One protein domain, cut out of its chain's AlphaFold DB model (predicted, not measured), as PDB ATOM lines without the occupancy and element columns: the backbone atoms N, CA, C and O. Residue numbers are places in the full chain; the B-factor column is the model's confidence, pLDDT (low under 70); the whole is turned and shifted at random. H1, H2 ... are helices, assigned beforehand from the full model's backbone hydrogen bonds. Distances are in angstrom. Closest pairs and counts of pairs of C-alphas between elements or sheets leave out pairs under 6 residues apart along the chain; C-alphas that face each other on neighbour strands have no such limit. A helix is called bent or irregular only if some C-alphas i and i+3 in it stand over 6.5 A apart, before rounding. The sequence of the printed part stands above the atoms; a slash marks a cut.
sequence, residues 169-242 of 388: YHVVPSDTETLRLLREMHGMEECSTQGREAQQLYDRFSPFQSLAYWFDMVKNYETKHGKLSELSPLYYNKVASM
ATOM      1  N   TYR A 169      -1.574 -31.098  23.782       96.12
ATOM      2  CA  TYR A 169      -2.712 -30.199  23.559       96.12
ATOM      3  C   TYR A 169      -3.431 -30.397  22.216       96.12
ATOM      4  O   TYR A 169      -4.377 -29.678  21.907       96.12
ATOM      5  N   HIS A 170      -3.024 -31.396  21.436       96.12
ATOM      6  CA  HIS A 170      -3.464 -31.568  20.051       96.12
ATOM      7  C   HIS A 170      -4.891 -32.120  19.889       96.12
ATOM      8  O   HIS A 170      -5.458 -32.026  18.803       96.12
ATOM      9  N   VAL A 171      -5.487 -32.679  20.951       95.38
ATOM     10  CA  VAL A 171      -6.837 -33.271  20.922       95.38
ATOM     11  C   VAL A 171      -7.814 -32.422  21.723       95.38
ATOM     12  O   VAL A 171      -7.630 -32.229  22.925       95.38
ATOM     13  N   VAL A 172      -8.892 -31.973  21.080       95.50
ATOM     14  CA  VAL A 172      -9.972 -31.230  21.740       95.50
ATOM     15  C   VAL A 172     -10.888 -32.200  22.504       95.50
ATOM     16  O   VAL A 172     -11.397 -33.158  21.912       95.50
ATOM     17  N   PRO A 173     -11.127 -32.003  23.818       93.88
ATOM     18  CA  PRO A 173     -12.124 -32.790  24.535       93.88
ATOM     19  C   PRO A 173     -13.522 -32.459  24.005       93.88
ATOM     20  O   PRO A 173     -13.846 -31.296  23.787       93.88
ATOM     21  N   SER A 174     -14.341 -33.493  23.805       91.69
ATOM     22  CA  SER A 174     -15.675 -33.368  23.214       91.69
ATOM     23  C   SER A 174     -16.736 -34.012  24.098       91.69
ATOM     24  O   SER A 174     -16.737 -35.231  24.298       91.69
ATOM     25  N   ASP A 175     -17.639 -33.187  24.617       89.94
ATOM     26  CA  ASP A 175     -18.826 -33.568  25.376       89.94
ATOM     27  C   ASP A 175     -20.003 -32.615  25.086       89.94
ATOM     28  O   ASP A 175     -19.988 -31.843  24.128       89.94
ATOM     29  N   THR A 176     -21.064 -32.679  25.892       88.75
ATOM     30  CA  THR A 176     -22.229 -31.796  25.735       88.75
ATOM     31  C   THR A 176     -21.896 -30.317  25.937       88.75
ATOM     32  O   THR A 176     -22.521 -29.476  25.293       88.75
ATOM     33  N   GLU A 177     -20.911 -29.991  26.778       88.88
ATOM     34  CA  GLU A 177     -20.464 -28.611  26.987       88.88
ATOM     35  C   GLU A 177     -19.673 -28.093  25.791       88.88
ATOM     36  O   GLU A 177     -19.857 -26.946  25.387       88.88
ATOM     37  N   THR A 178     -18.871 -28.946  25.152       91.75
ATOM     38  CA  THR A 178     -18.238 -28.625  23.868       91.75
ATOM     39  C   THR A 178     -19.291 -28.248  22.828       91.75
ATOM     40  O   THR A 178     -19.183 -27.196  22.203       91.75
ATOM     41  N   LEU A 179     -20.353 -29.050  22.673       90.38
ATOM     42  CA  LEU A 179     -21.421 -28.750  21.708       90.38
ATOM     43  C   LEU A 179     -22.149 -27.442  22.037       90.38
ATOM     44  O   LEU A 179     -22.451 -26.664  21.133       90.38
ATOM     45  N   ARG A 180     -22.414 -27.183  23.324       89.81
ATOM     46  CA  ARG A 180     -23.017 -25.927  23.785       89.81
ATOM     47  C   ARG A 180     -22.140 -24.730  23.415       89.81
ATOM     48  O   ARG A 180     -22.649 -23.756  22.867       89.81
ATOM     49  N   LEU A 181     -20.834 -24.817  23.665       91.94
ATOM     50  CA  LEU A 181     -19.876 -23.766  23.332       91.94
ATOM     51  C   LEU A 181     -19.853 -23.472  21.826       91.94
ATOM     52  O   LEU A 181     -19.916 -22.309  21.430       91.94
ATOM     53  N   LEU A 182     -19.799 -24.517  20.992       90.69
ATOM     54  CA  LEU A 182     -19.798 -24.378  19.532       90.69
ATOM     55  C   LEU A 182     -21.072 -23.701  19.014       90.69
ATOM     56  O   LEU A 182     -20.998 -22.835  18.147       90.69
ATOM     57  N   ARG A 183     -22.235 -24.041  19.578       88.75
ATOM     58  CA  ARG A 183     -23.506 -23.388  19.234       88.75
ATOM     59  C   ARG A 183     -23.517 -21.919  19.628       88.75
ATOM     60  O   ARG A 183     -23.868 -21.070  18.821       88.75
ATOM     61  N   GLU A 184     -23.133 -21.622  20.865       87.81
ATOM     62  CA  GLU A 184     -23.259 -20.274  21.416       87.81
ATOM     63  C   GLU A 184     -22.235 -19.284  20.861       87.81
ATOM     64  O   GLU A 184     -22.581 -18.127  20.636       87.81
ATOM     65  N   MET A 185     -20.981 -19.702  20.678       89.06
ATOM     66  CA  MET A 185     -19.918 -18.790  20.240       89.06
ATOM     67  C   MET A 185     -19.637 -18.845  18.747       89.06
ATOM     68  O   MET A 185     -19.230 -17.837  18.177       89.06
ATOM     69  N   HIS A 186     -19.854 -20.001  18.120       87.06
ATOM     70  CA  HIS A 186     -19.478 -20.238  16.725       87.06
ATOM     71  C   HIS A 186     -20.690 -20.477  15.813       87.06
ATOM     72  O   HIS A 186     -20.518 -20.634  14.608       87.06
ATOM     73  N   GLY A 187     -21.916 -20.486  16.356       85.44
ATOM     74  CA  GLY A 187     -23.153 -20.641  15.581       85.44
ATOM     75  C   GLY A 187     -23.310 -22.011  14.909       85.44
ATOM     76  O   GLY A 187     -24.057 -22.133  13.943       85.44
ATOM     77  N   MET A 188     -22.590 -23.035  15.376       84.56
ATOM     78  CA  MET A 188     -22.590 -24.360  14.751       84.56
ATOM     79  C   MET A 188     -23.720 -25.232  15.312       84.56
ATOM     80  O   MET A 188     -23.650 -25.677  16.459       84.56
ATOM     81  N   GLU A 189     -24.761 -25.491  14.519       76.62
ATOM     82  CA  GLU A 189     -25.936 -26.264  14.962       76.62
ATOM     83  C   GLU A 189     -25.754 -27.789  14.805       76.62
ATOM     84  O   GLU A 189     -26.117 -28.551  15.714       76.62
ATOM     85  N   GLU A 190     -25.113 -28.228  13.715       77.00
ATOM     86  CA  GLU A 190     -24.853 -29.635  13.372       77.00
ATOM     87  C   GLU A 190     -23.499 -30.125  13.918       77.00
ATOM     88  O   GLU A 190     -22.517 -30.259  13.192       77.00
ATOM     89  N   CYS A 191     -23.436 -30.399  15.222       76.94
ATOM     90  CA  CYS A 191     -22.229 -30.917  15.873       76.94
ATOM     91  C   CYS A 191     -22.491 -32.256  16.569       76.94
ATOM     92  O   CYS A 191     -23.544 -32.469  17.176       76.94
ATOM     93  N   SER A 192     -21.496 -33.144  16.544       80.12
ATOM     94  CA  SER A 192     -21.573 -34.454  17.191       80.12
ATOM     95  C   SER A 192     -20.621 -34.562  18.381       80.12
ATOM     96  O   SER A 192     -19.537 -33.983  18.401       80.12
ATOM     97  N   THR A 193     -20.966 -35.397  19.364       76.62
ATOM     98  CA  THR A 193     -20.070 -35.688  20.499       76.62
ATOM     99  C   THR A 193     -18.809 -36.466  20.098       76.62
ATOM    100  O   THR A 193     -17.937 -36.679  20.941       76.62
ATOM    101  N   GLN A 194     -18.664 -36.863  18.824       80.25
ATOM    102  CA  GLN A 194     -17.423 -37.445  18.300       80.25
ATOM    103  C   GLN A 194     -16.289 -36.413  18.200       80.25
ATOM    104  O   GLN A 194     -15.130 -36.820  18.149       80.25
ATOM    105  N   GLY A 195     -16.608 -35.113  18.200       82.50
ATOM    106  CA  GLY A 195     -15.635 -34.030  18.349       82.50
ATOM    107  C   GLY A 195     -14.868 -33.652  17.086       82.50
ATOM    108  O   GLY A 195     -13.915 -32.886  17.185       82.50
ATOM    109  N   ARG A 196     -15.250 -34.157  15.904       89.25
ATOM    110  CA  ARG A 196     -14.545 -33.843  14.646       89.25
ATOM    111  C   ARG A 196     -14.671 -32.370  14.291       89.25
ATOM    112  O   ARG A 196     -13.693 -31.752  13.897       89.25
ATOM    113  N   GLU A 197     -15.864 -31.821  14.473       90.94
ATOM    114  CA  GLU A 197     -16.192 -30.433  14.172       90.94
ATOM    115  C   GLU A 197     -15.437 -29.491  15.120       90.94
ATOM    116  O   GLU A 197     -14.820 -28.522  14.683       90.94
ATOM    117  N   ALA A 198     -15.401 -29.837  16.416       91.88
ATOM    118  CA  ALA A 198     -14.604 -29.122  17.410       91.88
ATOM    119  C   ALA A 198     -13.111 -29.159  17.052       91.88
ATOM    120  O   ALA A 198     -12.450 -28.127  17.062       91.88
ATOM    121  N   GLN A 199     -12.587 -30.336  16.700       94.94
ATOM    122  CA  GLN A 199     -11.188 -30.497  16.315       94.94
ATOM    123  C   GLN A 199     -10.836 -29.618  15.103       94.94
ATOM    124  O   GLN A 199      -9.901 -28.827  15.188       94.94
ATOM    125  N   GLN A 200     -11.637 -29.682  14.035       94.44
ATOM    126  CA  GLN A 200     -11.446 -28.894  12.812       94.44
ATOM    127  C   GLN A 200     -11.460 -27.386  13.066       94.44
ATOM    128  O   GLN A 200     -10.635 -26.657  12.519       94.44
ATOM    129  N   LEU A 201     -12.370 -26.907  13.919       94.50
ATOM    130  CA  LEU A 201     -12.463 -25.488  14.258       94.50
ATOM    131  C   LEU A 201     -11.160 -24.958  14.879       94.50
ATOM    132  O   LEU A 201     -10.730 -23.843  14.575       94.50
ATOM    133  N   TYR A 202     -10.527 -25.755  15.742       96.56
ATOM    134  CA  TYR A 202      -9.317 -25.349  16.451       96.56
ATOM    135  C   TYR A 202      -8.016 -25.743  15.739       96.56
ATOM    136  O   TYR A 202      -6.957 -25.342  16.214       96.56
ATOM    137  N   ASP A 203      -8.049 -26.435  14.593       96.69
ATOM    138  CA  ASP A 203      -6.844 -26.916  13.889       96.69
ATOM    139  C   ASP A 203      -5.841 -25.809  13.536       96.69
ATOM    140  O   ASP A 203      -4.633 -26.053  13.517       96.69
ATOM    141  N   ARG A 204      -6.305 -24.564  13.358       96.44
ATOM    142  CA  ARG A 204      -5.432 -23.392  13.157       96.44
ATOM    143  C   ARG A 204      -4.444 -23.147  14.304       96.44
ATOM    144  O   ARG A 204      -3.453 -22.455  14.111       96.44
ATOM    145  N   PHE A 205      -4.722 -23.689  15.489       97.56
ATOM    146  CA  PHE A 205      -3.888 -23.560  16.680       97.56
ATOM    147  C   PHE A 205      -2.988 -24.773  16.913       97.56
ATOM    148  O   PHE A 205      -2.429 -24.890  17.997       97.56
ATOM    149  N   SER A 206      -2.865 -25.692  15.951       96.44
ATOM    150  CA  SER A 206      -2.023 -26.883  16.091       96.44
ATOM    151  C   SER A 206      -0.590 -26.544  16.539       96.44
ATOM    152  O   SER A 206       0.007 -25.628  15.969       96.44
ATOM    153  N   PRO A 207      -0.012 -27.261  17.531       96.50
ATOM    154  CA  PRO A 207      -0.542 -28.437  18.245       96.50
ATOM    155  C   PRO A 207      -1.308 -28.115  19.552       96.50
ATOM    156  O   PRO A 207      -1.432 -28.972  20.428       96.50
ATOM    157  N   PHE A 208      -1.793 -26.885  19.722       98.00
ATOM    158  CA  PHE A 208      -2.416 -26.343  20.935       98.00
ATOM    159  C   PHE A 208      -3.948 -26.225  20.868       98.00
ATOM    160  O   PHE A 208      -4.543 -25.392  21.560       98.00
ATOM    161  N   GLN A 209      -4.610 -27.064  20.066       97.69
ATOM    162  CA  GLN A 209      -6.060 -27.006  19.846       97.69
ATOM    163  C   GLN A 209      -6.869 -27.009  21.153       97.69
ATOM    164  O   GLN A 209      -7.809 -26.229  21.306       97.69
ATOM    165  N   SER A 210      -6.497 -27.841  22.129       96.62
ATOM    166  CA  SER A 210      -7.214 -27.927  23.402       96.62
ATOM    167  C   SER A 210      -7.018 -26.702  24.297       96.62
ATOM    168  O   SER A 210      -7.944 -26.343  25.022       96.62
ATOM    169  N   LEU A 211      -5.870 -26.013  24.227       97.19
ATOM    170  CA  LEU A 211      -5.667 -24.745  24.941       97.19
ATOM    171  C   LEU A 211      -6.562 -23.650  24.369       97.19
ATOM    172  O   LEU A 211      -7.213 -22.943  25.135       97.19
ATOM    173  N   ALA A 212      -6.635 -23.543  23.041       97.56
ATOM    174  CA  ALA A 212      -7.529 -22.596  22.384       97.56
ATOM    175  C   ALA A 212      -9.001 -22.876  22.730       97.56
ATOM    176  O   ALA A 212      -9.731 -21.962  23.104       97.56
ATOM    177  N   TYR A 213      -9.408 -24.149  22.714       96.69
ATOM    178  CA  TYR A 213     -10.733 -24.563  23.176       96.69
ATOM    179  C   TYR A 213     -11.022 -24.127  24.619       96.69
ATOM    180  O   TYR A 213     -12.091 -23.589  24.902       96.69
ATOM    181  N   TRP A 214     -10.083 -24.340  25.545       95.94
ATOM    182  CA  TRP A 214     -10.283 -23.952  26.941       95.94
ATOM    183  C   TRP A 214     -10.290 -22.440  27.149       95.94
ATOM    184  O   TRP A 214     -11.035 -21.966  28.005       95.94
ATOM    185  N   PHE A 215      -9.508 -21.688  26.372       96.25
ATOM    186  CA  PHE A 215      -9.571 -20.228  26.369       96.25
ATOM    187  C   PHE A 215     -10.984 -19.751  26.011       96.25
ATOM    188  O   PHE A 215     -11.593 -18.978  26.752       96.25
ATOM    189  N   ASP A 216     -11.531 -20.289  24.924       96.12
ATOM    190  CA  ASP A 216     -12.884 -20.011  24.455       96.12
ATOM    191  C   ASP A 216     -13.945 -20.430  25.489       96.12
ATOM    192  O   ASP A 216     -14.861 -19.663  25.798       96.12
ATOM    193  N   MET A 217     -13.790 -21.607  26.101       93.69
ATOM    194  CA  MET A 217     -14.679 -22.088  27.161       93.69
ATOM    195  C   MET A 217     -14.704 -21.140  28.369       93.69
ATOM    196  O   MET A 217     -15.778 -20.763  28.840       93.69
ATOM    197  N   VAL A 218     -13.533 -20.726  28.863       92.88
ATOM    198  CA  VAL A 218     -13.422 -19.785  29.988       92.88
ATOM    199  C   VAL A 218     -14.058 -18.449  29.624       92.88
ATOM    200  O   VAL A 218     -14.880 -17.944  30.384       92.88
ATOM    201  N   LYS A 219     -13.765 -17.916  28.435       94.19
ATOM    202  CA  LYS A 219     -14.325 -16.647  27.959       94.19
ATOM    203  C   LYS A 219     -15.854 -16.686  27.851       94.19
ATOM    204  O   LYS A 219     -16.520 -15.722  28.238       94.19
ATOM    205  N   ASN A 220     -16.426 -17.793  27.373       92.81
ATOM    206  CA  ASN A 220     -17.878 -17.986  27.324       92.81
ATOM    207  C   ASN A 220     -18.497 -17.927  28.725       92.81
ATOM    208  O   ASN A 220     -19.462 -17.194  28.941       92.81
ATOM    209  N   TYR A 221     -17.922 -18.647  29.690       89.94
ATOM    210  CA  TYR A 221     -18.405 -18.628  31.068       89.94
ATOM    211  C   TYR A 221     -18.214 -17.264  31.742       89.94
ATOM    212  O   TYR A 221     -19.121 -16.799  32.433       89.94
ATOM    213  N   GLU A 222     -17.092 -16.582  31.506       90.88
ATOM    214  CA  GLU A 222     -16.849 -15.245  32.056       90.88
ATOM    215  C   GLU A 222     -17.798 -14.189  31.490       90.88
ATOM    216  O   GLU A 222     -18.216 -13.280  32.205       90.88
ATOM    217  N   THR A 223     -18.229 -14.347  30.237       89.81
ATOM    218  CA  THR A 223     -19.267 -13.493  29.641       89.81
ATOM    219  C   THR A 223     -20.613 -13.657  30.358       89.81
ATOM    220  O   THR A 223     -21.373 -12.697  30.478       89.81
ATOM    221  N   LYS A 224     -20.915 -14.860  30.866       85.12
ATOM    222  CA  LYS A 224     -22.183 -15.176  31.545       85.12
ATOM    223  C   LYS A 224     -22.183 -14.836  33.033       85.12
ATOM    224  O   LYS A 224     -23.210 -14.414  33.562       85.12
ATOM    225  N   HIS A 225     -21.060 -15.052  33.713       85.06
ATOM    226  CA  HIS A 225     -20.984 -15.005  35.177       85.06
ATOM    227  C   HIS A 225     -20.038 -13.928  35.719       85.06
ATOM    228  O   HIS A 225     -19.921 -13.788  36.936       85.06
ATOM    229  N   GLY A 226     -19.384 -13.159  34.847       87.12
ATOM    230  CA  GLY A 226     -18.257 -12.313  35.226       87.12
ATOM    231  C   GLY A 226     -16.986 -13.138  35.443       87.12
ATOM    232  O   GLY A 226     -16.960 -14.345  35.204       87.12
ATOM    233  N   LYS A 227     -15.916 -12.484  35.904       89.25
ATOM    234  CA  LYS A 227     -14.613 -13.131  36.108       89.25
ATOM    235  C   LYS A 227     -14.725 -14.341  37.030       89.25
ATOM    236  O   LYS A 227     -15.078 -14.210  38.204       89.25
ATOM    237  N   LEU A 228     -14.347 -15.515  36.527       87.25
ATOM    238  CA  LEU A 228     -14.461 -16.761  37.293       87.25
ATOM    239  C   LEU A 228     -13.531 -16.767  38.511       87.25
ATOM    240  O   LEU A 228     -13.849 -17.386  39.523       87.25
ATOM    241  N   SER A 229     -12.414 -16.038  38.446       86.06
ATOM    242  CA  SER A 229     -11.478 -15.865  39.564       86.06
ATOM    243  C   SER A 229     -12.055 -15.085  40.748       86.06
ATOM    244  O   SER A 229     -11.527 -15.178  41.851       86.06
ATOM    245  N   GLU A 230     -13.104 -14.294  40.522       88.62
ATOM    246  CA  GLU A 230     -13.762 -13.463  41.539       88.62
ATOM    247  C   GLU A 230     -15.051 -14.118  42.062       88.62
ATOM    248  O   GLU A 230     -15.725 -13.587  42.948       88.62
ATOM    249  N   LEU A 231     -15.404 -15.292  41.530       85.06
ATOM    250  CA  LEU A 231     -16.622 -15.992  41.888       85.06
ATOM    251  C   LEU A 231     -16.535 -16.534  43.324       85.06
ATOM    252  O   LEU A 231     -15.553 -17.153  43.730       85.06
ATOM    253  N   SER A 232     -17.597 -16.341  44.109       85.25
ATOM    254  CA  SER A 232     -17.652 -16.906  45.460       85.25
ATOM    255  C   SER A 232     -17.728 -18.444  45.409       85.25
ATOM    256  O   SER A 232     -18.509 -18.984  44.615       85.25
ATOM    257  N   PRO A 233     -17.013 -19.168  46.298       81.25
ATOM    258  CA  PRO A 233     -17.040 -20.634  46.359       81.25
ATOM    259  C   PRO A 233     -18.446 -21.241  46.469       81.25
ATOM    260  O   PRO A 233     -18.677 -22.362  46.021       81.25
ATOM    261  N   LEU A 234     -19.405 -20.490  47.025       78.25
ATOM    262  CA  LEU A 234     -20.813 -20.891  47.140       78.25
ATOM    263  C   LEU A 234     -21.517 -21.077  45.787       78.25
ATOM    264  O   LEU A 234     -22.570 -21.709  45.734       78.25
ATOM    265  N   TYR A 235     -20.966 -20.513  44.710       77.12
ATOM    266  CA  TYR A 235     -21.535 -20.571  43.365       77.12
ATOM    267  C   TYR A 235     -20.783 -21.522  42.433       77.12
ATOM    268  O   TYR A 235     -21.242 -21.753  41.318       77.12
ATOM    269  N   TYR A 236     -19.678 -22.133  42.873       78.50
ATOM    270  CA  TYR A 236     -18.865 -23.016  42.026       78.50
ATOM    271  C   TYR A 236     -19.647 -24.225  41.510       78.50
ATOM    272  O   TYR A 236     -19.453 -24.655  40.376       78.50
ATOM    273  N   ASN A 237     -20.565 -24.763  42.314       77.88
ATOM    274  CA  ASN A 237     -21.431 -25.868  41.908       77.88
ATOM    275  C   ASN A 237     -22.515 -25.456  40.897       77.88
ATOM    276  O   ASN A 237     -23.127 -26.335  40.293       77.88
ATOM    277  N   LYS A 238     -22.738 -24.151  40.702       73.25
ATOM    278  CA  LYS A 238     -23.776 -23.598  39.824       73.25
ATOM    279  C   LYS A 238     -23.254 -23.063  38.491       73.25
ATOM    280  O   LYS A 238     -24.060 -22.808  37.610       73.25
ATOM    281  N   VAL A 239     -21.936 -22.916  38.323       74.62
ATOM    282  CA  VAL A 239     -21.338 -22.349  37.095       74.62
ATOM    283  C   VAL A 239     -21.707 -23.165  35.860       74.62
ATOM    284  O   VAL A 239     -22.134 -22.607  34.864       74.62
ATOM    285  N   ALA A 240     -21.584 -24.489  35.949       68.19
ATOM    286  CA  ALA A 240     -21.899 -25.408  34.855       68.19
ATOM    287  C   ALA A 240     -23.296 -26.046  34.988       68.19
ATOM    288  O   ALA A 240     -23.618 -26.997  34.277       68.19
ATOM    289  N   SER A 241     -24.120 -25.605  35.949       60.34
ATOM    290  CA  SER A 241     -25.482 -26.125  36.067       60.34
ATOM    291  C   SER A 241     -26.376 -25.365  35.103       60.34
ATOM    292  O   SER A 241     -26.599 -24.178  35.326       60.34
ATOM    293  N   MET A 242     -26.928 -26.051  34.100       52.22
ATOM    294  CA  MET A 242     -28.011 -25.485  33.300       52.22
ATOM    295  C   MET A 242     -29.170 -25.139  34.232       52.22
ATOM    296  O   MET A 242     -29.880 -26.027  34.720       52.22
TER     297      MET A 242
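Overview. This is residues 169 to 242 of the 388 residues of an uncharacterized protein of Arabis alpina (UniProt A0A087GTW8). A long helix, H3, makes a corner with H2 at its first end; H1 sits within that angle, and short H4 lies beyond the other end of H3, apart from the other helices. The printed part has 74 residues with four named helices, H1 to H4 in order, and no named strand: all helix. It is compact, with a radius of gyration of the C-alphas of 13.0 A and spans of 36 by 24 by 17 A.

Along the chain. H1 is residues 176 to 186, 14.9 A long, from C-alpha 176 at (-22.229, -31.796, 25.735). H2 is residues 196 to 205, 14.9 A; H3 is 209 to 225, 24.5 A. H4 is 233 to 238, ending at C-alpha 238 (-23.776, -23.598, 39.824). H2 and H4 are irregular: C-alphas 201 and 204 are 7.4 A apart, 234 and 237 7.2 A.

Arrangement. H3, with residues 209 to 213 alone, touches H2, about perpendicular at 78 degrees; their closest C-alphas, Tyr 202 and Gln 209, are 5.0 A apart. H1 and H3 only just touch, with 3 pairs of C-alphas within 8 A, the closest Leu 181 and Met 217. Every O i to N i+4 pair is within hydrogen-bond range in H1 and H3, 4 of 6 in H2, and 0 of 2 in H4, which has 2 of 3 O i to N i+3 pairs.

Size, cuts and confidence. The C-alphas of Arg 204 and Leu 234, the farthest apart, are 37.4 A apart. The printed part has no cut and no long link; pLDDT is under 70 at residues 240 to 242.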